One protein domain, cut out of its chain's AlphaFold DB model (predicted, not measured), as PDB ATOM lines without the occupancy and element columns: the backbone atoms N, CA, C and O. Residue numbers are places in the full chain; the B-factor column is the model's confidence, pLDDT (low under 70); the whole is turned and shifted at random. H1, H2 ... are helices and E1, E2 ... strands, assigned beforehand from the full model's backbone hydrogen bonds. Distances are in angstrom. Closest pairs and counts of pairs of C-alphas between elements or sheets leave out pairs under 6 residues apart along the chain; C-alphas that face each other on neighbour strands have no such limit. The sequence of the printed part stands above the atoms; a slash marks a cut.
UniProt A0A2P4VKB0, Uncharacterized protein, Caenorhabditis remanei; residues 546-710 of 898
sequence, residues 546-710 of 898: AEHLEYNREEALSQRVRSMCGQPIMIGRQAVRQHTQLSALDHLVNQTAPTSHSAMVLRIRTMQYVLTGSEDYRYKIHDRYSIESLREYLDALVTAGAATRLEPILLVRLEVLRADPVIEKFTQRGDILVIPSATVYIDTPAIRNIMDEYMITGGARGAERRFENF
ATOM      1  N   ALA A 546     -25.669  80.904  89.547       77.56
ATOM      2  CA  ALA A 546     -25.397  82.117  88.781       77.56
ATOM      3  C   ALA A 546     -26.189  82.164  87.461       77.56
ATOM      4  O   ALA A 546     -26.760  83.204  87.137       77.56
ATOM      5  N   GLU A 547     -26.290  81.041  86.744       81.31
ATOM      6  CA  GLU A 547     -27.077  80.933  85.506       81.31
ATOM      7  C   GLU A 547     -28.580  81.063  85.780       81.31
ATOM      8  O   GLU A 547     -29.287  81.743  85.042       81.31
ATOM      9  N   HIS A 548     -29.070  80.502  86.892       81.25
ATOM     10  CA  HIS A 548     -30.451  80.709  87.335       81.25
ATOM     11  C   HIS A 548     -30.758  82.183  87.639       81.25
ATOM     12  O   HIS A 548     -31.834  82.675  87.301       81.25
ATOM     13  N   LEU A 549     -29.823  82.906  88.265       84.56
ATOM     14  CA  LEU A 549     -29.997  84.329  88.555       84.56
ATOM     15  C   LEU A 549     -30.025  85.171  87.270       84.56
ATOM     16  O   LEU A 549     -30.828  86.099  87.164       84.56
ATOM     17  N   GLU A 550     -29.154  84.865  86.307       87.75
ATOM     18  CA  GLU A 550     -29.119  85.541  85.008       87.75
ATOM     19  C   GLU A 550     -30.388  85.254  84.193       87.75
ATOM     20  O   GLU A 550     -31.004  86.192  83.692       87.75
ATOM     21  N   TYR A 551     -30.842  83.997  84.152       88.19
ATOM     22  CA  TYR A 551     -32.098  83.607  83.510       88.19
ATOM     23  C   TYR A 551     -33.299  84.372  84.078       88.19
ATOM     24  O   TYR A 551     -34.067  84.956  83.322       88.19
ATOM     25  N   ASN A 552     -33.432  84.447  85.407       88.50
ATOM     26  CA  ASN A 552     -34.548  85.155  86.046       88.50
ATOM     27  C   ASN A 552     -34.537  86.665  85.739       88.50
ATOM     28  O   ASN A 552     -35.594  87.283  85.590       88.50
ATOM     29  N   ARG A 553     -33.349  87.281  85.636       88.69
ATOM     30  CA  ARG A 553     -33.220  88.685  85.207       88.69
ATOM     31  C   ARG A 553     -33.668  88.862  83.762       88.69
ATOM     32  O   ARG A 553     -34.376  89.821  83.458       88.69
ATOM     33  N   GLU A 554     -33.267  87.941  82.895       92.69
ATOM     34  CA  GLU A 554     -33.633  87.953  81.483       92.69
ATOM     35  C   GLU A 554     -35.133  87.700  81.277       92.69
ATOM     36  O   GLU A 554     -35.760  88.325  80.428       92.69
ATOM     37  N   GLU A 555     -35.750  86.859  82.103       90.50
ATOM     38  CA  GLU A 555     -37.193  86.621  82.096       90.50
ATOM     39  C   GLU A 555     -37.981  87.866  82.502       90.50
ATOM     40  O   GLU A 555     -38.919  88.257  81.802       90.50
ATOM     41  N   ALA A 556     -37.561  88.552  83.569       89.69
ATOM     42  CA  ALA A 556     -38.165  89.818  83.975       89.69
ATOM     43  C   ALA A 556     -38.024  90.896  82.884       89.69
ATOM     44  O   ALA A 556     -38.970  91.642  82.609       89.69
ATOM     45  N   LEU A 557     -36.862  90.959  82.223       91.62
ATOM     46  CA  LEU A 557     -36.641  91.841  81.079       91.62
ATOM     47  C   LEU A 557     -37.559  91.475  79.906       91.62
ATOM     48  O   LEU A 557     -38.207  92.362  79.354       91.62
ATOM     49  N   SER A 558     -37.662  90.190  79.556       91.31
ATOM     50  CA  SER A 558     -38.528  89.701  78.478       91.31
ATOM     51  C   SER A 558     -39.986  90.079  78.722       91.31
ATOM     52  O   SER A 558     -40.631  90.640  77.837       91.31
ATOM     53  N   GLN A 559     -40.501  89.858  79.934       90.94
ATOM     54  CA  GLN A 559     -41.867  90.235  80.309       90.94
ATOM     55  C   GLN A 559     -42.096  91.745  80.168       90.94
ATOM     56  O   GLN A 559     -43.099  92.171  79.589       90.94
ATOM     57  N   ARG A 560     -41.139  92.564  80.623       90.81
ATOM     58  CA  ARG A 560     -41.207  94.023  80.486       90.81
ATOM     59  C   ARG A 560     -41.199  94.456  79.023       90.81
ATOM     60  O   ARG A 560     -42.052  95.239  78.621       90.81
ATOM     61  N   VAL A 561     -40.294  93.917  78.212       91.44
ATOM     62  CA  VAL A 561     -40.178  94.235  76.781       91.44
ATOM     63  C   VAL A 561     -41.437  93.816  76.022       91.44
ATOM     64  O   VAL A 561     -41.951  94.592  75.218       91.44
ATOM     65  N   ARG A 562     -42.003  92.641  76.323       89.69
ATOM     66  CA  ARG A 562     -43.275  92.186  75.741       89.69
ATOM     67  C   ARG A 562     -44.432  93.119  76.084       89.69
ATOM     68  O   ARG A 562     -45.234  93.402  75.205       89.69
ATOM     69  N   SER A 563     -44.488  93.639  77.313       88.00
ATOM     70  CA  SER A 563     -45.529  94.595  77.725       88.00
ATOM     71  C   SER A 563     -45.456  95.941  76.995       88.00
ATOM     72  O   SER A 563     -46.453  96.647  76.911       88.00
ATOM     73  N   MET A 564     -44.286  96.282  76.445       87.19
ATOM     74  CA  MET A 564     -44.087  97.485  75.633       87.19
ATOM     75  C   MET A 564     -44.453  97.275  74.157       87.19
ATOM     76  O   MET A 564     -44.457  98.237  73.394       87.19
ATOM     77  N   CYS A 565     -44.701  96.034  73.731       87.06
ATOM     78  CA  CYS A 565     -45.001  95.711  72.343       87.06
ATOM     79  C   CYS A 565     -46.511  95.746  72.087       87.06
ATOM     80  O   CYS A 565     -47.282  95.115  72.809       87.06
ATOM     81  N   GLY A 566     -46.920  96.393  70.995       82.12
ATOM     82  CA  GLY A 566     -48.283  96.290  70.476       82.12
ATOM     83  C   GLY A 566     -48.615  94.888  69.948       82.12
ATOM     84  O   GLY A 566     -47.710  94.094  69.636       82.12
ATOM     85  N   GLN A 567     -49.917  94.610  69.827       83.81
ATOM     86  CA  GLN A 567     -50.433  93.368  69.248       83.81
ATOM     87  C   GLN A 567     -49.955  93.207  67.794       83.81
ATOM     88  O   GLN A 567     -49.960  94.186  67.041       83.81
ATOM     89  N   PRO A 568     -49.496  92.008  67.391       87.31
ATOM     90  CA  PRO A 568     -49.181  91.731  65.998       87.31
ATOM     91  C   PRO A 568     -50.460  91.546  65.175       87.31
ATOM     92  O   PRO A 568     -51.532  91.280  65.713       87.31
ATOM     93  N   ILE A 569     -50.330  91.645  63.857       83.44
ATOM     94  CA  ILE A 569     -51.422  91.344  62.930       83.44
ATOM     95  C   ILE A 569     -51.350  89.883  62.546       83.44
ATOM     96  O   ILE A 569     -50.271  89.353  62.280       83.44
ATOM     97  N   MET A 570     -52.511  89.252  62.482       82.50
ATOM     98  CA  MET A 570     -52.635  87.870  62.054       82.50
ATOM     99  C   MET A 570     -52.968  87.835  60.567       82.50
ATOM    100  O   MET A 570     -54.044  88.259  60.163       82.50
ATOM    101  N   ILE A 571     -52.038  87.348  59.746       77.38
ATOM    102  CA  ILE A 571     -52.279  87.068  58.325       77.38
ATOM    103  C   ILE A 571     -52.428  85.552  58.193       77.38
ATOM    104  O   ILE A 571     -51.448  84.802  58.280       77.38
ATOM    105  N   GLY A 572     -53.674  85.091  58.061       74.62
ATOM    106  CA  GLY A 572     -54.019  83.687  58.286       74.62
ATOM    107  C   GLY A 572     -53.593  83.262  59.695       74.62
ATOM    108  O   GLY A 572     -53.905  83.926  60.678       74.62
ATOM    109  N   ARG A 573     -52.788  82.199  59.798       75.31
ATOM    110  CA  ARG A 573     -52.264  81.699  61.085       75.31
ATOM    111  C   ARG A 573     -50.897  82.266  61.484       75.31
ATOM    112  O   ARG A 573     -50.306  81.793  62.452       75.31
ATOM    113  N   GLN A 574     -50.355  83.230  60.739       82.38
ATOM    114  CA  GLN A 574     -49.023  83.784  60.992       82.38
ATOM    115  C   GLN A 574     -49.106  85.170  61.627       82.38
ATOM    116  O   GLN A 574     -49.787  86.054  61.112       82.38
ATOM    117  N   ALA A 575     -48.361  85.366  62.717       87.00
ATOM    118  CA  ALA A 575     -48.167  86.682  63.308       87.00
ATOM    119  C   ALA A 575     -47.151  87.479  62.477       87.00
ATOM    120  O   ALA A 575     -46.051  87.003  62.183       87.00
ATOM    121  N   VAL A 576     -47.548  88.689  62.099       87.88
ATOM    122  CA  VAL A 576     -46.769  89.623  61.291       87.88
ATOM    123  C   VAL A 576     -46.760  90.976  61.987       87.88
ATOM    124  O   VAL A 576     -47.784  91.468  62.464       87.88
ATOM    125  N   ARG A 577     -45.590  91.606  62.041       86.56
ATOM    126  CA  ARG A 577     -45.402  92.916  62.659       86.56
ATOM    127  C   ARG A 577     -45.086  93.959  61.594       86.56
ATOM    128  O   ARG A 577     -44.308  93.705  60.689       86.56
ATOM    129  N   GLN A 578     -45.704  95.131  61.685       72.69
ATOM    130  CA  GLN A 578     -45.627  96.161  60.635       72.69
ATOM    131  C   GLN A 578     -44.513  97.185  60.838       72.69
ATOM    132  O   GLN A 578     -44.167  97.934  59.928       72.69
ATOM    133  N   HIS A 579     -44.007  97.257  62.064       71.38
ATOM    134  CA  HIS A 579     -42.881  98.089  62.426       71.38
ATOM    135  C   HIS A 579     -42.182  97.472  63.631       71.38
ATOM    136  O   HIS A 579     -42.809  96.875  64.519       71.38
ATOM    137  N   THR A 580     -40.871  97.654  63.696       70.00
ATOM    138  CA  THR A 580     -40.117  97.299  64.893       70.00
ATOM    139  C   THR A 580     -40.607  98.135  66.068       70.00
ATOM    140  O   THR A 580     -40.797  99.347  65.946       70.00
ATOM    141  N   GLN A 581     -40.847  97.494  67.213       83.75
ATOM    142  CA  GLN A 581     -41.299  98.176  68.428       83.75
ATOM    143  C   GLN A 581     -40.124  98.963  69.010       83.75
ATOM    144  O   GLN A 581     -39.404  98.448  69.858       83.75
ATOM    145  N   LEU A 582     -39.885 100.178  68.507       82.88
ATOM    146  CA  LEU A 582     -38.639 100.922  68.727       82.88
ATOM    147  C   LEU A 582     -38.296 101.078  70.206       82.88
ATOM    148  O   LEU A 582     -37.177 100.776  70.597       82.88
ATOM    149  N   SER A 583     -39.275 101.433  71.041       85.94
ATOM    150  CA  SER A 583     -39.083 101.534  72.491       85.94
ATOM    151  C   SER A 583     -38.676 100.198  73.121       85.94
ATOM    152  O   SER A 583     -37.820 100.162  74.000       85.94
ATOM    153  N   ALA A 584     -39.277  99.092  72.673       89.19
ATOM    154  CA  ALA A 584     -38.988  97.751  73.175       89.19
ATOM    155  C   ALA A 584     -37.617  97.248  72.679       89.19
ATOM    156  O   ALA A 584     -36.859  96.672  73.458       89.19
ATOM    157  N   LEU A 585     -37.274  97.528  71.416       89.31
ATOM    158  CA  LEU A 585     -35.967  97.245  70.823       89.31
ATOM    159  C   LEU A 585     -34.864  98.029  71.539       89.31
ATOM    160  O   LEU A 585     -33.897  97.425  71.989       89.31
ATOM    161  N   ASP A 586     -35.023  99.344  71.690       88.75
ATOM    162  CA  ASP A 586     -34.054 100.212  72.364       88.75
ATOM    163  C   ASP A 586     -33.865  99.779  73.819       88.75
ATOM    164  O   ASP A 586     -32.740  99.724  74.315       88.75
ATOM    165  N   HIS A 587     -34.947  99.409  74.511       90.81
ATOM    166  CA  HIS A 587     -34.839  98.895  75.871       90.81
ATOM    167  C   HIS A 587     -34.033  97.594  75.931       90.81
ATOM    168  O   HIS A 587     -33.203  97.451  76.827       90.81
ATOM    169  N   LEU A 588     -34.248  96.679  74.979       91.25
ATOM    170  CA  LEU A 588     -33.592  95.373  74.918       91.25
ATOM    171  C   LEU A 588     -32.115  95.474  74.497       91.25
ATOM    172  O   LEU A 588     -31.265  94.854  75.131       91.25
ATOM    173  N   VAL A 589     -31.793  96.259  73.464       89.06
ATOM    174  CA  VAL A 589     -30.426  96.421  72.924       89.06
ATOM    175  C   VAL A 589     -29.506  97.155  73.905       89.06
ATOM    176  O   VAL A 589     -28.317  96.863  73.964       89.06
ATOM    177  N   ASN A 590     -30.051  98.057  74.727       89.38
ATOM    178  CA  ASN A 590     -29.276  98.767  75.748       89.38
ATOM    179  C   ASN A 590     -28.935  97.910  76.985       89.38
ATOM    180  O   ASN A 590     -28.171  98.362  77.838       89.38
ATOM    181  N   GLN A 591     -29.486  96.696  77.116       90.19
ATOM    182  CA  GLN A 591     -29.092  95.768  78.182       90.19
ATOM    183  C   GLN A 591     -27.890  94.928  77.759       90.19
ATOM    184  O   GLN A 591     -27.798  94.492  76.613       90.19
ATOM    185  N   THR A 592     -27.021  94.604  78.716       87.94
ATOM    186  CA  THR A 592     -25.909  93.672  78.494       87.94
ATOM    187  C   THR A 592     -26.418  92.334  77.961       87.94
ATOM    188  O   THR A 592     -27.394  91.789  78.484       87.94
ATOM    189  N   ALA A 593     -25.754  91.813  76.927       86.62
ATOM    190  CA  ALA A 593     -26.076  90.505  76.371       86.62
ATOM    191  C   ALA A 593     -25.799  89.401  77.410       86.62
ATOM    192  O   ALA A 593     -24.775  89.466  78.100       86.62
ATOM    193  N   PRO A 594     -26.685  88.398  77.530       90.75
ATOM    194  CA  PRO A 594     -26.508  87.306  78.479       90.75
ATOM    195  C   PRO A 594     -25.300  86.428  78.130       90.75
ATOM    196  O   PRO A 594     -24.823  86.378  76.990       90.75
ATOM    197  N   THR A 595     -24.800  85.720  79.136       86.94
ATOM    198  CA  THR A 595     -23.615  84.857  79.045       86.94
ATOM    199  C   THR A 595     -23.915  83.378  79.239       86.94
ATOM    200  O   THR A 595     -23.130  82.559  78.773       86.94
ATOM    201  N   SER A 596     -25.035  83.022  79.867       87.44
ATOM    202  CA  SER A 596     -25.534  81.650  79.939       87.44
ATOM    203  C   SER A 596     -26.367  81.276  78.714       87.44
ATOM    204  O   SER A 596     -27.008  82.118  78.078       87.44
ATOM    205  N   HIS A 597     -26.371  79.982  78.383       88.50
ATOM    206  CA  HIS A 597     -27.088  79.458  77.218       88.50
ATOM    207  C   HIS A 597     -28.605  79.681  77.331       88.50
ATOM    208  O   HIS A 597     -29.210  80.269  76.435       88.50
ATOM    209  N   SER A 598     -29.208  79.338  78.473       85.56
ATOM    210  CA  SER A 598     -30.653  79.482  78.701       85.56
ATOM    211  C   SER A 598     -31.132  80.938  78.636       85.56
ATOM    212  O   SER A 598     -32.166  81.223  78.025       85.56
ATOM    213  N   ALA A 599     -30.372  81.882  79.203       88.69
ATOM    214  CA  ALA A 599     -30.679  83.308  79.100       88.69
ATOM    215  C   ALA A 599     -30.482  83.833  77.664       88.69
ATOM    216  O   ALA A 599     -31.287  84.631  77.185       88.69
ATOM    217  N   MET A 600     -29.476  83.347  76.924       90.50
ATOM    218  CA  MET A 600     -29.275  83.695  75.509       90.50
ATOM    219  C   MET A 600     -30.467  83.292  74.639       90.50
ATOM    220  O   MET A 600     -30.955  84.093  73.841       90.50
ATOM    221  N   VAL A 601     -30.980  82.074  74.820       90.12
ATOM    222  CA  VAL A 601     -32.174  81.601  74.106       90.12
ATOM    223  C   VAL A 601     -33.376  82.497  74.404       90.12
ATOM    224  O   VAL A 601     -34.111  82.874  73.490       90.12
ATOM    225  N   LEU A 602     -33.556  82.907  75.661       89.75
ATOM    226  CA  LEU A 602     -34.647  83.800  76.049       89.75
ATOM    227  C   LEU A 602     -34.511  85.201  75.428       89.75
ATOM    228  O   LEU A 602     -35.501  85.751  74.934       89.75
ATOM    229  N   ARG A 603     -33.290  85.744  75.366       92.81
ATOM    230  CA  ARG A 603     -32.985  87.010  74.682       92.81
ATOM    231  C   ARG A 603     -33.306  86.935  73.188       92.81
ATOM    232  O   ARG A 603     -33.958  87.836  72.665       92.81
ATOM    233  N   ILE A 604     -32.907  85.852  72.518       93.00
ATOM    234  CA  ILE A 604     -33.190  85.613  71.093       93.00
ATOM    235  C   ILE A 604     -34.696  85.579  70.832       93.00
ATOM    236  O   ILE A 604     -35.180  86.269  69.939       93.00
ATOM    237  N   ARG A 605     -35.453  84.821  71.630       91.56
ATOM    238  CA  ARG A 605     -36.913  84.697  71.475       91.56
ATOM    239  C   ARG A 605     -37.619  86.031  71.706       91.56
ATOM    240  O   ARG A 605     -38.477  86.432  70.924       91.56
ATOM    241  N   THR A 606     -37.167  86.783  72.707       92.06
ATOM    242  CA  THR A 606     -37.653  88.147  72.961       92.06
ATOM    243  C   THR A 606     -37.371  89.068  71.773       92.06
ATOM    244  O   THR A 606     -38.259  89.806  71.352       92.06
ATOM    245  N   MET A 607     -36.176  88.994  71.183       92.62
ATOM    246  CA  MET A 607     -35.821  89.776  69.998       92.62
ATOM    247  C   MET A 607     -36.671  89.387  68.777       92.62
ATOM    248  O   MET A 607     -37.203  90.262  68.097       92.62
ATOM    249  N   GLN A 608     -36.880  88.088  68.532       92.44
ATOM    250  CA  GLN A 608     -37.786  87.604  67.481       92.44
ATOM    251  C   GLN A 608     -39.201  88.165  67.666       92.44
ATOM    252  O   GLN A 608     -39.781  88.679  66.708       92.44
ATOM    253  N   TYR A 609     -39.725  88.161  68.895       91.56
ATOM    254  CA  TYR A 609     -41.054  88.693  69.199       91.56
ATOM    255  C   TYR A 609     -41.155  90.207  68.953       91.56
ATOM    256  O   TYR A 609     -42.132  90.683  68.361       91.56
ATOM    257  N   VAL A 610     -40.131  90.967  69.354       91.19
ATOM    258  CA  VAL A 610     -40.032  92.420  69.118       91.19
ATOM    259  C   VAL A 610     -40.015  92.748  67.624       91.19
ATOM    260  O   VAL A 610     -40.619  93.741  67.215       91.19
ATOM    261  N   LEU A 611     -39.362  91.920  66.803       89.62
ATOM    262  CA  LEU A 611     -39.224  92.146  65.362       89.62
ATOM    263  C   LEU A 611     -40.414  91.639  64.546       89.62
ATOM    264  O   LEU A 611     -40.816  92.299  63.597       89.62
ATOM    265  N   THR A 612     -40.980  90.488  64.907       91.06
ATOM    266  CA  THR A 612     -41.906  89.737  64.038       91.06
ATOM    267  C   THR A 612     -43.293  89.528  64.636       91.06
ATOM    268  O   THR A 612     -44.228  89.206  63.913       91.06
ATOM    269  N   GLY A 613     -43.450  89.701  65.952       88.44
ATOM    270  CA  GLY A 613     -44.685  89.335  66.652       88.44
ATOM    271  C   GLY A 613     -44.810  87.845  66.971       88.44
ATOM    272  O   GLY A 613     -45.780  87.450  67.610       88.44
ATOM    273  N   SER A 614     -43.826  87.033  66.579       90.62
ATOM    274  CA  SER A 614     -43.741  85.604  66.875       90.62
ATOM    275  C   SER A 614     -42.365  85.241  67.435       90.62
ATOM    276  O   SER A 614     -41.413  86.015  67.347       90.62
ATOM    277  N   GLU A 615     -42.247  84.054  68.015       89.12
ATOM    278  CA  GLU A 615     -40.995  83.506  68.533       89.12
ATOM    279  C   GLU A 615     -40.929  82.000  68.260       89.12
ATOM    280  O   GLU A 615     -41.958  81.329  68.170       89.12
ATOM    281  N   ASP A 616     -39.724  81.445  68.131       86.31
ATOM    282  CA  ASP A 616     -39.570  80.000  67.949       86.31
ATOM    283  C   ASP A 616     -39.870  79.269  69.269       86.31
ATOM    284  O   ASP A 616     -39.177  79.454  70.270       86.31
ATOM    285  N   TYR A 617     -40.925  78.449  69.302       78.19
ATOM    286  CA  TYR A 617     -41.331  77.708  70.504       78.19
ATOM    287  C   TYR A 617     -40.568  76.400  70.740       78.19
ATOM    288  O   TYR A 617     -40.745  75.757  71.777       78.19
ATOM    289  N   ARG A 618     -39.687  76.000  69.820       80.06
ATOM    290  CA  ARG A 618     -39.006  74.699  69.852       80.06
ATOM    291  C   ARG A 618     -37.781  74.728  70.774       80.06
ATOM    292  O   ARG A 618     -36.644  74.657  70.319       80.06
ATOM    293  N   TYR A 619     -38.022  74.783  72.086       62.91
ATOM    294  CA  TYR A 619     -36.992  74.980  73.124       62.91
ATOM    295  C   TYR A 619     -35.776  74.045  72.974       62.91
ATOM    296  O   TYR A 619     -34.643  74.509  72.936       62.91
ATOM    297  N   LYS A 620     -36.021  72.745  72.747       72.38
ATOM    298  CA  LYS A 620     -34.978  71.708  72.614       72.38
ATOM    299  C   LYS A 620     -34.088  71.836  71.373       72.38
ATOM    300  O   LYS A 620     -33.111  71.103  71.237       72.38
ATOM    301  N   ILE A 621     -34.454  72.683  70.411       73.19
ATOM    302  CA  ILE A 621     -33.653  72.868  69.196       73.19
ATOM    303  C   ILE A 621     -32.486  73.810  69.467       73.19
ATOM    304  O   ILE A 621     -31.406  73.598  68.926       73.19
ATOM    305  N   HIS A 622     -32.662  74.794  70.350       76.69
ATOM    306  CA  HIS A 622     -31.590  75.724  70.691       76.69
ATOM    307  C   HIS A 622     -30.437  75.055  71.449       76.69
ATOM    308  O   HIS A 622     -29.291  75.473  71.299       76.69
ATOM    309  N   ASP A 623     -30.721  73.973  72.178       81.19
ATOM    310  CA  ASP A 623     -29.723  73.159  72.887       81.19
ATOM    311  C   ASP A 623     -28.712  72.490  71.939       81.19
ATOM    312  O   ASP A 623     -27.649  72.047  72.367       81.19
ATOM    313  N   ARG A 624     -29.021  72.421  70.635       85.50
ATOM    314  CA  ARG A 624     -28.135  71.853  69.609       85.50
ATOM    315  C   ARG A 624     -27.023  72.810  69.177       85.50
ATOM    316  O   ARG A 624     -26.056  72.361  68.566       85.50
ATOM    317  N   TYR A 625     -27.157  74.105  69.462       86.94
ATOM    318  CA  TYR A 625     -26.222  75.132  69.007       86.94
ATOM    319  C   TYR A 625     -25.310  75.606  70.134       86.94
ATOM    320  O   TYR A 625     -25.735  75.750  71.284       86.94
ATOM    321  N   SER A 626     -24.055  75.892  69.782       89.31
ATOM    322  CA  SER A 626     -23.104  76.494  70.714       89.31
ATOM    323  C   SER A 626     -23.527  77.918  71.079       89.31
ATOM    324  O   SER A 626     -24.224  78.599  70.318       89.31
ATOM    325  N   ILE A 627     -23.071  78.397  72.237       88.31
ATOM    326  CA  ILE A 627     -23.388  79.753  72.686       88.31
ATOM    327  C   ILE A 627     -22.813  80.826  71.752       88.31
ATOM    328  O   ILE A 627     -23.424  81.877  71.577       88.31
ATOM    329  N   GLU A 628     -21.678  80.553  71.107       90.06
ATOM    330  CA  GLU A 628     -21.074  81.434  70.107       90.06
ATOM    331  C   GLU A 628     -21.979  81.564  68.880       90.06
ATOM    332  O   GLU A 628     -22.252  82.677  68.445       90.06
ATOM    333  N   SER A 629     -22.524  80.448  68.386       89.75
ATOM    334  CA  SER A 629     -23.435  80.447  67.232       89.75
ATOM    335  C   SER A 629     -24.745  81.181  67.540       89.75
ATOM    336  O   SER A 629     -25.277  81.911  66.704       89.75
ATOM    337  N   LEU A 630     -25.262  81.020  68.763       90.56
ATOM    338  CA  LEU A 630     -26.436  81.756  69.234       90.56
ATOM    339  C   LEU A 630     -26.152  83.257  69.383       90.56
ATOM    340  O   LEU A 630     -27.014  84.068  69.051       90.56
ATOM    341  N   ARG A 631     -24.950  83.635  69.832       91.56
ATOM    342  CA  ARG A 631     -24.524  85.039  69.909       91.56
ATOM    343  C   ARG A 631     -24.407  85.668  68.519       91.56
ATOM    344  O   ARG A 631     -24.956  86.743  68.320       91.56
ATOM    345  N   GLU A 632     -23.799  84.977  67.555       89.81
ATOM    346  CA  GLU A 632     -23.745  85.428  66.154       89.81
ATOM    347  C   GLU A 632     -25.147  85.674  65.584       89.81
ATOM    348  O   GLU A 632     -25.400  86.682  64.926       89.81
ATOM    349  N   TYR A 633     -26.087  84.767  65.854       91.62
ATOM    350  CA  TYR A 633     -27.468  84.942  65.418       91.62
ATOM    351  C   TYR A 633     -28.171  86.106  66.138       91.62
ATOM    352  O   TYR A 633     -28.914  86.857  65.506       91.62
ATOM    353  N   LEU A 634     -27.922  86.308  67.436       91.75
ATOM    354  CA  LEU A 634     -28.439  87.470  68.161       91.75
ATOM    355  C   LEU A 634     -27.922  88.786  67.558       91.75
ATOM    356  O   LEU A 634     -28.715  89.707  67.370       91.75
ATOM    357  N   ASP A 635     -26.641  88.863  67.198       89.44
ATOM    358  CA  ASP A 635     -26.050  90.037  66.544       89.44
ATOM    359  C   ASP A 635     -26.685  90.299  65.164       89.44
ATOM    360  O   ASP A 635     -26.966  91.447  64.802       89.44
ATOM    361  N   ALA A 636     -27.015  89.240  64.418       87.81
ATOM    362  CA  ALA A 636     -27.764  89.359  63.169       87.81
ATOM    363  C   ALA A 636     -29.189  89.900  63.396       87.81
ATOM    364  O   ALA A 636     -29.658  90.746  62.632       87.81
ATOM    365  N   LEU A 637     -29.873  89.482  64.468       89.94
ATOM    366  CA  LEU A 637     -31.189  90.020  64.835       89.94
ATOM    367  C   LEU A 637     -31.124  91.490  65.276       89.94
ATOM    368  O   LEU A 637     -32.003  92.269  64.912       89.94
ATOM    369  N   VAL A 638     -30.090  91.890  66.024       88.50
ATOM    370  CA  VAL A 638     -29.860  93.297  66.394       88.50
ATOM    371  C   VAL A 638     -29.657  94.144  65.137       88.50
ATOM    372  O   VAL A 638     -30.271  95.202  65.001       88.50
ATOM    373  N   THR A 639     -28.858  93.649  64.189       84.75
ATOM    374  CA  THR A 639     -28.633  94.296  62.890       84.75
ATOM    375  C   THR A 639     -29.937  94.427  62.104       84.75
ATOM    376  O   THR A 639     -30.254  95.511  61.615       84.75
ATOM    377  N   ALA A 640     -30.731  93.355  62.026       84.00
ATOM    378  CA  ALA A 640     -32.037  93.388  61.378       84.00
ATOM    379  C   ALA A 640     -32.951  94.444  62.024       84.00
ATOM    380  O   ALA A 640     -33.554  95.238  61.309       84.00
ATOM    381  N   GLY A 641     -32.986  94.524  63.359       85.31
ATOM    382  CA  GLY A 641     -33.741  95.546  64.087       85.31
ATOM    383  C   GLY A 641     -33.282  96.979  63.812       85.31
ATOM    384  O   GLY A 641     -34.111  97.885  63.720       85.31
ATOM    385  N   ALA A 642     -31.978  97.196  63.635       81.56
ATOM    386  CA  ALA A 642     -31.440  98.490  63.226       81.56
ATOM    387  C   ALA A 642     -31.841  98.847  61.783       81.56
ATOM    388  O   ALA A 642     -32.238  99.983  61.528       81.56
ATOM    389  N   ALA A 643     -31.802  97.881  60.859       78.56
ATOM    390  CA  ALA A 643     -32.179  98.083  59.461       78.56
ATOM    391  C   ALA A 643     -33.679  98.393  59.294       78.56
ATOM    392  O   ALA A 643     -34.057  99.267  58.515       78.56
ATOM    393  N   THR A 644     -34.548  97.725  60.055       79.62
ATOM    394  CA  THR A 644     -36.005  97.923  59.982       79.62
ATOM    395  C   THR A 644     -36.493  99.177  60.714       79.62
ATOM    396  O   THR A 644     -37.624  99.609  60.500       79.62
ATOM    397  N   ARG A 645     -35.655  99.813  61.548       79.75
ATOM    398  CA  ARG A 645     -35.997 101.035  62.304       79.75
ATOM    399  C   ARG A 645     -36.455 102.200  61.425       79.75
ATOM    400  O   ARG A 645     -37.292 102.988  61.855       79.75
ATOM    401  N   LEU A 646     -35.897 102.327  60.222       71.25
ATOM    402  CA  LEU A 646     -36.183 103.431  59.298       71.25
ATOM    403  C   LEU A 646     -37.421 103.178  58.420       71.25
ATOM    404  O   LEU A 646     -37.739 103.994  57.559       71.25
ATOM    405  N   GLU A 647     -38.119 102.057  58.629       76.62
ATOM    406  CA  GLU A 647     -39.091 101.510  57.682       76.62
ATOM    407  C   GLU A 647     -40.446 101.217  58.368       76.62
ATOM    408  O   GLU A 647     -40.779 100.062  58.637       76.62
ATOM    409  N   PRO A 648     -41.266 102.249  58.661       70.25
ATOM    410  CA  PRO A 648     -42.411 102.164  59.585       70.25
ATOM    411  C   PRO A 648     -43.643 101.396  59.075       70.25
ATOM    412  O   PRO A 648     -44.577 101.187  59.841       70.25
ATOM    413  N   ILE A 649     -43.677 101.001  57.799       79.00
ATOM    414  CA  ILE A 649     -44.776 100.209  57.208       79.00
ATOM    415  C   ILE A 649     -44.280  98.915  56.555       79.00
ATOM    416  O   ILE A 649     -44.928  98.358  55.669       79.00
ATOM    417  N   LEU A 650     -43.101  98.439  56.958       83.19
ATOM    418  CA  LEU A 650     -42.552  97.178  56.487       83.19
ATOM    419  C   LEU A 650     -43.154  96.012  57.274       83.19
ATOM    420  O   LEU A 650     -42.944  95.879  58.474       83.19
ATOM    421  N   LEU A 651     -43.855  95.118  56.582       86.94
ATOM    422  CA  LEU A 651     -44.345  93.881  57.187       86.94
ATOM    423  C   LEU A 651     -43.182  92.912  57.425       86.94
ATOM    424  O   LEU A 651     -42.421  92.633  56.498       86.94
ATOM    425  N   VAL A 652     -43.073  92.376  58.639       88.75
ATOM    426  CA  VAL A 652     -42.011  91.470  59.084       88.75
ATOM    427  C   VAL A 652     -42.616  90.230  59.745       88.75
ATOM    428  O   VAL A 652     -43.443  90.350  60.647       88.75
ATOM    429  N   ARG A 653     -42.191  89.031  59.333       91.38
ATOM    430  CA  ARG A 653     -42.631  87.744  59.911       91.38
ATOM    431  C   ARG A 653     -41.460  86.829  60.259       91.38
ATOM    432  O   ARG A 653     -40.371  86.994  59.715       91.38
ATOM    433  N   LEU A 654     -41.698  85.845  61.126       91.94
ATOM    434  CA  LEU A 654     -40.724  84.805  61.482       91.94
ATOM    435  C   LEU A 654     -40.913  83.558  60.604       91.94
ATOM    436  O   LEU A 654     -42.037  83.083  60.454       91.94
ATOM    437  N   GLU A 655     -39.823  82.994  60.083       90.50
ATOM    438  CA  GLU A 655     -39.814  81.699  59.393       90.50
ATOM    439  C   GLU A 655     -38.994  80.666  60.166       90.50
ATOM    440  O   GLU A 655     -37.841  80.876  60.545       90.50
ATOM    441  N   VAL A 656     -39.616  79.520  60.413       86.94
ATOM    442  CA  VAL A 656     -39.169  78.550  61.414       86.94
ATOM    443  C   VAL A 656     -38.623  77.276  60.757       86.94
ATOM    444  O   VAL A 656     -37.804  76.579  61.363       86.94
ATOM    445  N   LEU A 657     -39.042  76.971  59.524       81.88
ATOM    446  CA  LEU A 657     -38.810  75.681  58.872       81.88
ATOM    447  C   LEU A 657     -38.046  75.775  57.550       81.88
ATOM    448  O   LEU A 657     -37.341  74.827  57.211       81.88
ATOM    449  N   ARG A 658     -38.193  76.862  56.785       83.38
ATOM    450  CA  ARG A 658     -37.712  76.919  55.394       83.38
ATOM    451  C   ARG A 658     -36.777  78.092  55.121       83.38
ATOM    452  O   ARG A 658     -36.984  79.193  55.616       83.38
ATOM    453  N   ALA A 659     -35.784  77.866  54.266       82.25
ATOM    454  CA  ALA A 659     -34.880  78.910  53.788       82.25
ATOM    455  C   ALA A 659     -35.497  79.746  52.648       82.25
ATOM    456  O   ALA A 659     -35.301  80.958  52.612       82.25
ATOM    457  N   ASP A 660     -36.284  79.131  51.754       81.25
ATOM    458  CA  ASP A 660     -36.829  79.802  50.558       81.25
ATOM    459  C   ASP A 660     -37.574  81.117  50.861       81.25
ATOM    460  O   ASP A 660     -37.238  82.132  50.245       81.25
ATOM    461  N   PRO A 661     -38.492  81.182  51.855       81.44
ATOM    462  CA  PRO A 661     -39.243  82.410  52.137       81.44
ATOM    463  C   PRO A 661     -38.360  83.576  52.598       81.44
ATOM    464  O   PRO A 661     -38.712  84.741  52.424       81.44
ATOM    465  N   VAL A 662     -37.201  83.274  53.190       80.19
ATOM    466  CA  VAL A 662     -36.209  84.272  53.615       80.19
ATOM    467  C   VAL A 662     -35.516  84.874  52.396       80.19
ATOM    468  O   VAL A 662     -35.274  86.076  52.345       80.19
ATOM    469  N   ILE A 663     -35.252  84.053  51.381       76.38
ATOM    470  CA  ILE A 663     -34.561  84.436  50.144       76.38
ATOM    471  C   ILE A 663     -35.476  85.258  49.222       76.38
ATOM    472  O   ILE A 663     -35.001  86.150  48.508       76.38
ATOM    473  N   GLU A 664     -36.786  85.006  49.249       75.62
ATOM    474  CA  GLU A 664     -37.779  85.639  48.371       75.62
ATOM    475  C   GLU A 664     -37.786  87.172  48.454       75.62
ATOM    476  O   GLU A 664     -37.806  87.836  47.414       75.62
ATOM    477  N   LYS A 665     -37.702  87.771  49.653       74.06
ATOM    478  CA  LYS A 665     -37.687  89.243  49.802       74.06
ATOM    479  C   LYS A 665     -36.504  89.881  49.065       74.06
ATOM    480  O   LYS A 665     -36.643  90.931  48.434       74.06
ATOM    481  N   PHE A 666     -35.350  89.222  49.103       71.00
ATOM    482  CA  PHE A 666     -34.097  89.760  48.575       71.00
ATOM    483  C   PHE A 666     -33.873  89.428  47.097       71.00
ATOM    484  O   PHE A 666     -33.249  90.213  46.390       71.00
ATOM    485  N   THR A 667     -34.420  88.313  46.602       67.00
ATOM    486  CA  THR A 667     -34.131  87.815  45.243       67.00
ATOM    487  C   THR A 667     -35.351  87.728  44.323       67.00
ATOM    488  O   THR A 667     -35.216  87.963  43.124       67.00
ATOM    489  N   GLN A 668     -36.542  87.442  44.859       59.50
ATOM    490  CA  GLN A 668     -37.761  87.150  44.087       59.50
ATOM    491  C   GLN A 668     -38.910  88.130  44.361       59.50
ATOM    492  O   GLN A 668     -40.045  87.847  43.992       59.50
ATOM    493  N   ARG A 669     -38.617  89.305  44.940       68.19
ATOM    494  CA  ARG A 669     -39.597  90.376  45.188       68.19
ATOM    495  C   ARG A 669     -40.707  90.002  46.184       68.19
ATOM    496  O   ARG A 669     -41.881  90.240  45.934       68.19
ATOM    497  N   GLY A 670     -40.347  89.431  47.330       71.12
ATOM    498  CA  GLY A 670     -41.313  89.151  48.400       71.12
ATOM    499  C   GLY A 670     -41.999  90.411  48.957       71.12
ATOM    500  O   GLY A 670     -41.387  91.471  49.106       71.12
ATOM    501  N   ASP A 671     -43.274  90.294  49.325       76.00
ATOM    502  CA  ASP A 671     -44.043  91.408  49.891       76.00
ATOM    503  C   ASP A 671     -43.685  91.668  51.365       76.00
ATOM    504  O   ASP A 671     -43.447  92.812  51.764       76.00
ATOM    505  N   ILE A 672     -43.519  90.595  52.144       84.88
ATOM    506  CA  ILE A 672     -43.202  90.610  53.579       84.88
ATOM    507  C   ILE A 672     -41.708  90.310  53.782       84.88
ATOM    508  O   ILE A 672     -41.162  89.400  53.159       84.88
ATOM    509  N   LEU A 673     -41.034  91.061  54.658       86.88
ATOM    510  CA  LEU A 673     -39.685  90.732  55.119       86.88
ATOM    511  C   LEU A 673     -39.737  89.521  56.058       86.88
ATOM    512  O   LEU A 673     -40.496  89.494  57.024       86.88
ATOM    513  N   VAL A 674     -38.907  88.518  55.803       88.50
ATOM    514  CA  VAL A 674     -38.900  87.283  56.585       88.50
ATOM    515  C   VAL A 674     -37.606  87.184  57.384       88.50
ATOM    516  O   VAL A 674     -36.517  87.194  56.816       88.50
ATOM    517  N   ILE A 675     -37.734  87.083  58.705       90.12
ATOM    518  CA  ILE A 675     -36.629  86.828  59.628       90.12
ATOM    519  C   ILE A 675     -36.532  85.310  59.845       90.12
ATOM    520  O   ILE A 675     -37.521  84.702  60.261       90.12
ATOM    521  N   PRO A 676     -35.384  84.666  59.572       91.31
ATOM    522  CA  PRO A 676     -35.202  83.241  59.837       91.31
ATOM    523  C   PRO A 676     -35.108  82.978  61.338       91.31
ATOM    524  O   PRO A 676     -34.567  83.801  62.071       91.31
ATOM    525  N   SER A 677     -35.556  81.807  61.790       91.56
ATOM    526  CA  SER A 677     -35.227  81.240  63.105       91.56
ATOM    527  C   SER A 677     -33.740  80.881  63.219       91.56
ATOM    528  O   SER A 677     -33.039  80.778  62.210       91.56
ATOM    529  N   ALA A 678     -33.268  80.623  64.444       88.75
ATOM    530  CA  ALA A 678     -31.886  80.201  64.691       88.75
ATOM    531  C   ALA A 678     -31.507  78.968  63.851       88.75
ATOM    532  O   ALA A 678     -30.438  78.940  63.261       88.75
ATOM    533  N   THR A 679     -32.416  77.998  63.723       88.25
ATOM    534  CA  THR A 679     -32.228  76.797  62.896       88.25
ATOM    535  C   THR A 679     -31.989  77.143  61.434       88.25
ATOM    536  O   THR A 679     -30.986  76.748  60.855       88.25
ATOM    537  N   VAL A 680     -32.875  77.945  60.838       88.50
ATOM    538  CA  VAL A 680     -32.764  78.315  59.420       88.50
ATOM    539  C   VAL A 680     -31.496  79.139  59.167       88.50
ATOM    540  O   VAL A 680     -30.840  78.951  58.148       88.50
ATOM    541  N   TYR A 681     -31.124  80.020  60.097       90.06
ATOM    542  CA  TYR A 681     -29.936  80.864  59.976       90.06
ATOM    543  C   TYR A 681     -28.618  80.099  60.161       90.06
ATOM    544  O   TYR A 681     -27.683  80.273  59.378       90.06
ATOM    545  N   ILE A 682     -28.524  79.270  61.205       88.56
ATOM    546  CA  ILE A 682     -27.289  78.573  61.577       88.56
ATOM    547  C   ILE A 682     -27.045  77.384  60.641       88.56
ATOM    548  O   ILE A 682     -25.927  77.239  60.149       88.56
ATOM    549  N   ASP A 683     -28.079  76.594  60.330       87.81
ATOM    550  CA  ASP A 683     -27.939  75.375  59.519       87.81
ATOM    551  C   ASP A 683     -27.819  75.662  58.016       87.81
ATOM    552  O   ASP A 683     -27.392  74.794  57.253       87.81
ATOM    553  N   THR A 684     -28.177  76.872  57.562       88.19
ATOM    554  CA  THR A 684     -28.153  77.243  56.137       88.19
ATOM    555  C   THR A 684     -27.170  78.391  55.866       88.19
ATOM    556  O   THR A 684     -27.552  79.563  55.926       88.19
ATOM    557  N   PRO A 685     -25.918  78.101  55.458       83.94
ATOM    558  CA  PRO A 685     -24.897  79.127  55.209       83.94
ATOM    559  C   PRO A 685     -25.293  80.188  54.173       83.94
ATOM    560  O   PRO A 685     -24.872  81.339  54.265       83.94
ATOM    561  N   ALA A 686     -26.127  79.827  53.192       83.12
ATOM    562  CA  ALA A 686     -26.628  80.771  52.195       83.12
ATOM    563  C   ALA A 686     -27.474  81.893  52.823       83.12
ATOM    564  O   ALA A 686     -27.365  83.041  52.404       83.12
ATOM    565  N   ILE A 687     -28.272  81.582  53.853       83.06
ATOM    566  CA  ILE A 687     -29.104  82.566  54.558       83.06
ATOM    567  C   ILE A 687     -28.245  83.537  55.356       83.06
ATOM    568  O   ILE A 687     -28.507  84.736  55.320       83.06
ATOM    569  N   ARG A 688     -27.197  83.035  56.014       82.50
ATOM    570  CA  ARG A 688     -26.215  83.866  56.718       82.50
ATOM    571  C   ARG A 688     -25.602  84.908  55.782       82.50
ATOM    572  O   ARG A 688     -25.713  86.096  56.046       82.50
ATOM    573  N   ASN A 689     -25.079  84.472  54.634       80.44
ATOM    574  CA  ASN A 689     -24.480  85.377  53.647       80.44
ATOM    575  C   ASN A 689     -25.475  86.418  53.115       80.44
ATOM    576  O   ASN A 689     -25.109  87.572  52.929       80.44
ATOM    577  N   ILE A 690     -26.729  86.019  52.880       77.25
ATOM    578  CA  ILE A 690     -27.797  86.926  52.439       77.25
ATOM    579  C   ILE A 690     -28.098  87.951  53.536       77.25
ATOM    580  O   ILE A 690     -28.121  89.145  53.267       77.25
ATOM    581  N   MET A 691     -28.298  87.528  54.782       76.69
ATOM    582  CA  MET A 691     -28.539  88.477  55.869       76.69
ATOM    583  C   MET A 691     -27.352  89.419  56.076       76.69
ATOM    584  O   MET A 691     -27.569  90.614  56.228       76.69
ATOM    585  N   ASP A 692     -26.116  88.938  55.992       72.81
ATOM    586  CA  ASP A 692     -24.931  89.788  56.118       72.81
ATOM    587  C   ASP A 692     -24.817  90.779  54.943       72.81
ATOM    588  O   ASP A 692     -24.621  91.980  55.142       72.81
ATOM    589  N   GLU A 693     -25.016  90.321  53.705       71.62
ATOM    590  CA  GLU A 693     -24.998  91.185  52.521       71.62
ATOM    591  C   GLU A 693     -26.110  92.242  52.583       71.62
ATOM    592  O   GLU A 693     -25.852  93.425  52.363       71.62
ATOM    593  N   TYR A 694     -27.341  91.854  52.913       67.56
ATOM    594  CA  TYR A 694     -28.501  92.737  52.789       67.56
ATOM    595  C   TYR A 694     -28.865  93.504  54.073       67.56
ATOM    596  O   TYR A 694     -29.510  94.545  53.956       67.56
ATOM    597  N   MET A 695     -28.452  93.051  55.264       67.88
ATOM    598  CA  MET A 695     -28.704  93.731  56.550       67.88
ATOM    599  C   MET A 695     -27.478  94.466  57.107       67.88
ATOM    600  O   MET A 695     -27.654  95.510  57.729       67.88
ATOM    601  N   ILE A 696     -26.251  93.957  56.905       52.75
ATOM    602  CA  ILE A 696     -25.018  94.564  57.452       52.75
ATOM    603  C   ILE A 696     -24.388  95.535  56.452       52.75
ATOM    604  O   ILE A 696     -23.943  96.616  56.842       52.75
ATOM    605  N   THR A 697     -24.351  95.199  55.155       44.12
ATOM    606  CA  THR A 697     -23.742  96.088  54.152       44.12
ATOM    607  C   THR A 697     -24.694  97.201  53.707       44.12
ATOM    608  O   THR A 697     -25.106  97.316  52.554       44.12
ATOM    609  N   GLY A 698     -24.963  98.131  54.628       42.25
ATOM    610  CA  GLY A 698     -25.062  99.537  54.244       42.25
ATOM    611  C   GLY A 698     -23.813  99.860  53.423       42.25
ATOM    612  O   GLY A 698     -22.701  99.828  53.945       42.25
ATOM    613  N   GLY A 699     -23.986  99.990  52.107       31.55
ATOM    614  CA  GLY A 699     -22.945  99.641  51.149       31.55
ATOM    615  C   GLY A 699     -21.559 100.217  51.439       31.55
ATOM    616  O   GLY A 699     -21.392 101.411  51.706       31.55
ATOM    617  N   ALA A 700     -20.532  99.413  51.165       35.00
ATOM    618  CA  ALA A 700     -19.367  99.975  50.501       35.00
ATOM    619  C   ALA A 700     -19.882 100.649  49.208       35.00
ATOM    620  O   ALA A 700     -20.125  99.971  48.213       35.00
ATOM    621  N   ARG A 701     -20.090 101.980  49.275       35.91
ATOM    622  CA  ARG A 701     -20.777 102.897  48.328       35.91
ATOM    623  C   ARG A 701     -22.219 103.318  48.685       35.91
ATOM    624  O   ARG A 701     -23.070 103.371  47.809       35.91
ATOM    625  N   GLY A 702     -22.473 103.727  49.927       37.03
ATOM    626  CA  GLY A 702     -23.211 104.976  50.217       37.03
ATOM    627  C   GLY A 702     -24.644 105.166  49.686       37.03
ATOM    628  O   GLY A 702     -25.089 106.309  49.614       37.03
ATOM    629  N   ALA A 703     -25.373 104.109  49.332       40.56
ATOM    630  CA  ALA A 703     -26.811 104.170  49.079       40.56
ATOM    631  C   ALA A 703     -27.512 103.150  49.983       40.56
ATOM    632  O   ALA A 703     -27.288 101.947  49.842       40.56
ATOM    633  N   GLU A 704     -28.338 103.630  50.916       46.78
ATOM    634  CA  GLU A 704     -29.284 102.788  51.656       46.78
ATOM    635  C   GLU A 704     -30.190 102.077  50.644       46.78
ATOM    636  O   GLU A 704     -30.953 102.716  49.913       46.78
ATOM    637  N   ARG A 705     -30.089 100.748  50.557       52.47
ATOM    638  CA  ARG A 705     -31.040  99.956  49.778       52.47
ATOM    639  C   ARG A 705     -32.314  99.816  50.603       52.47
ATOM    640  O   ARG A 705     -32.353  99.053  51.558       52.47
ATOM    641  N   ARG A 706     -33.346 100.566  50.224       59.25
ATOM    642  CA  ARG A 706     -34.689 100.465  50.808       59.25
ATOM    643  C   ARG A 706     -35.307  99.111  50.450       59.25
ATOM    644  O   ARG A 706     -35.080  98.625  49.342       59.25
ATOM    645  N   PHE A 707     -36.114  98.515  51.337       70.56
ATOM    646  CA  PHE A 707     -36.790  97.206  51.147       70.56
ATOM    647  C   PHE A 707     -37.894  97.217  50.057       70.56
ATOM    648  O   PHE A 707     -38.922  96.549  50.174       70.56
ATOM    649  N   GLU A 708     -37.696  97.991  48.988       65.81
ATOM    650  CA  GLU A 708     -38.649  98.328  47.924       65.81
ATOM    651  C   GLU A 708     -38.744  97.268  46.812       65.81
ATOM    652  O   GLU A 708     -39.327  97.503  45.756       65.81
ATOM    653  N   ASN A 709     -38.202  96.073  47.052       70.38
ATOM    654  CA  ASN A 709     -38.289  94.935  46.143       70.38
ATOM    655  C   ASN A 709     -39.603  94.165  46.389       70.38
ATOM    656  O   ASN A 709     -39.600  93.153  47.085       70.38
ATOM    657  N   PHE A 710     -40.722  94.687  45.878       72.25
ATOM    658  CA  PHE A 710     -42.073  94.115  46.030       72.25
ATOM    659  C   PHE A 710     -42.545  93.360  44.789       72.25
ATOM    660  O   PHE A 710     -42.056  93.614  43.678       72.25
TER     661      PHE A 710
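This is residues 546 to 710 of the 898 residues of an uncharacterized protein of Caenorhabditis remanei (UniProt A0A2P4VKB0). Three long helices, H1, H3 and H5, lie side by side in a layer and run the same way, with the shorter H2 running back on H1 and H3. The last turns of H3 meet a small twisted sheet, whose hairpin E1 and E2 lies at one edge; at the other edge H6 packs over E4, and H8 packs on both H6 and H5. The printed part has 165 residues, with eight named helices and four named strands in the order H1 E1 E2 H2 H3 H4 H5 E3 H6 E4 H7 H8. The mixed sheet has the order E1, E2, E3, E4, antiparallel but for the parallel pair E3 and E4, and the class is mixed, helices and strands. The whole is compact, with a radius of gyration of the C-alphas of 15.2 A and spans of 46 by 35 by 32 A.

H1, residues 546 to 563, touches H3, residues 597 to 612, at a shallow tilt of 11 degrees, the same way; their closest C-alphas, of Tyr 551 and Ala 599, are 4.6 A apart. With residues 557 to 562 alone H1 touches H2, residues 582 to 589, opposite ways at a shallow tilt of 7 degrees, closest at Val 561 and Ala 584, C-alphas 5.2 A apart. H2 and H3 form a helical hairpin, with C-alphas 585 and 610 closest at 6.5 A. H3 touches H5, residues 627 to 644, the same way at a shallow tilt of 20 degrees, closest at C-alphas 597 and 627, 5.9 A. H1 and H5 are apart. E1, residues 569 to 571, and E2, residues 574 to 577, form an antiparallel hairpin, with N 569 and O 576 2.9 A apart, within hydrogen-bond range. E2 is also antiparallel to E3, residues 652 to 655, with N 652 and O 577 at 2.7 A. E3 is parallel to E4, residues 673 to 676, with N 675 and O 653 at 2.8 A. H3 only grazes the sheet, with residues 608 to 612. H6, residues 660 to 667, is on the sheet at a height of 6.7 A, only just over E4 with 3 C-alphas, and runs slantwise to it at 42 degrees on the local plane. E3, H6 and E4 make a strand-helix-strand unit, two parallel neighbour strands with a helix between, and its crossover is right-handed. H7, residues 678 to 683, touches H5 at a steep tilt of 63 degrees, closest at C-alphas 633 and 678, 6.5 A. H4, residues 619 to 622, only just touches H7, with 3 pairs of C-alphas within 8 A, the closest being His 622 and Ala 678 at 7.5 A. H8, residues 685 to 696, touches H5 at a steep tilt of 41 degrees, with C-alphas 640 and 695 closest at 5.9 A. H8 also touches H6, with C-alphas 663 and 687 closest at 7.3 A. Every O i to N i+4 pair is within hydrogen-bond range in H1, H2, H3, H5, H7 and H8; H6 has 2 of 4, and H4 is too short for such a pair.

H1 begins at C-alpha 546 (-25.397, 82.117, 88.781) and is 26.1 A long. E1 is 6.3 A long, E2 10.0 A, H2 10.3 A, H3 22.3 A and H4 6.0 A. H5, 25.5 A, ends at C-alpha 644 (-36.005, 97.923, 59.982). E3 is 10.0 A long, H6 10.0 A, E4 9.9 A and H7 8.1 A. H8, 15.6 A, ends at C-alpha 696 (-25.018, 94.564, 57.452).

The two C-alphas farthest apart, of Ala 546 and Phe 710, are 47.4 A apart. The printed part has no cut, and no link is long. Residues 697 to 710 hold no named element. Mean pLDDT of the printed part is 81.3; residues 619, 667 to 669, 694 to 706 and 708 are under 70.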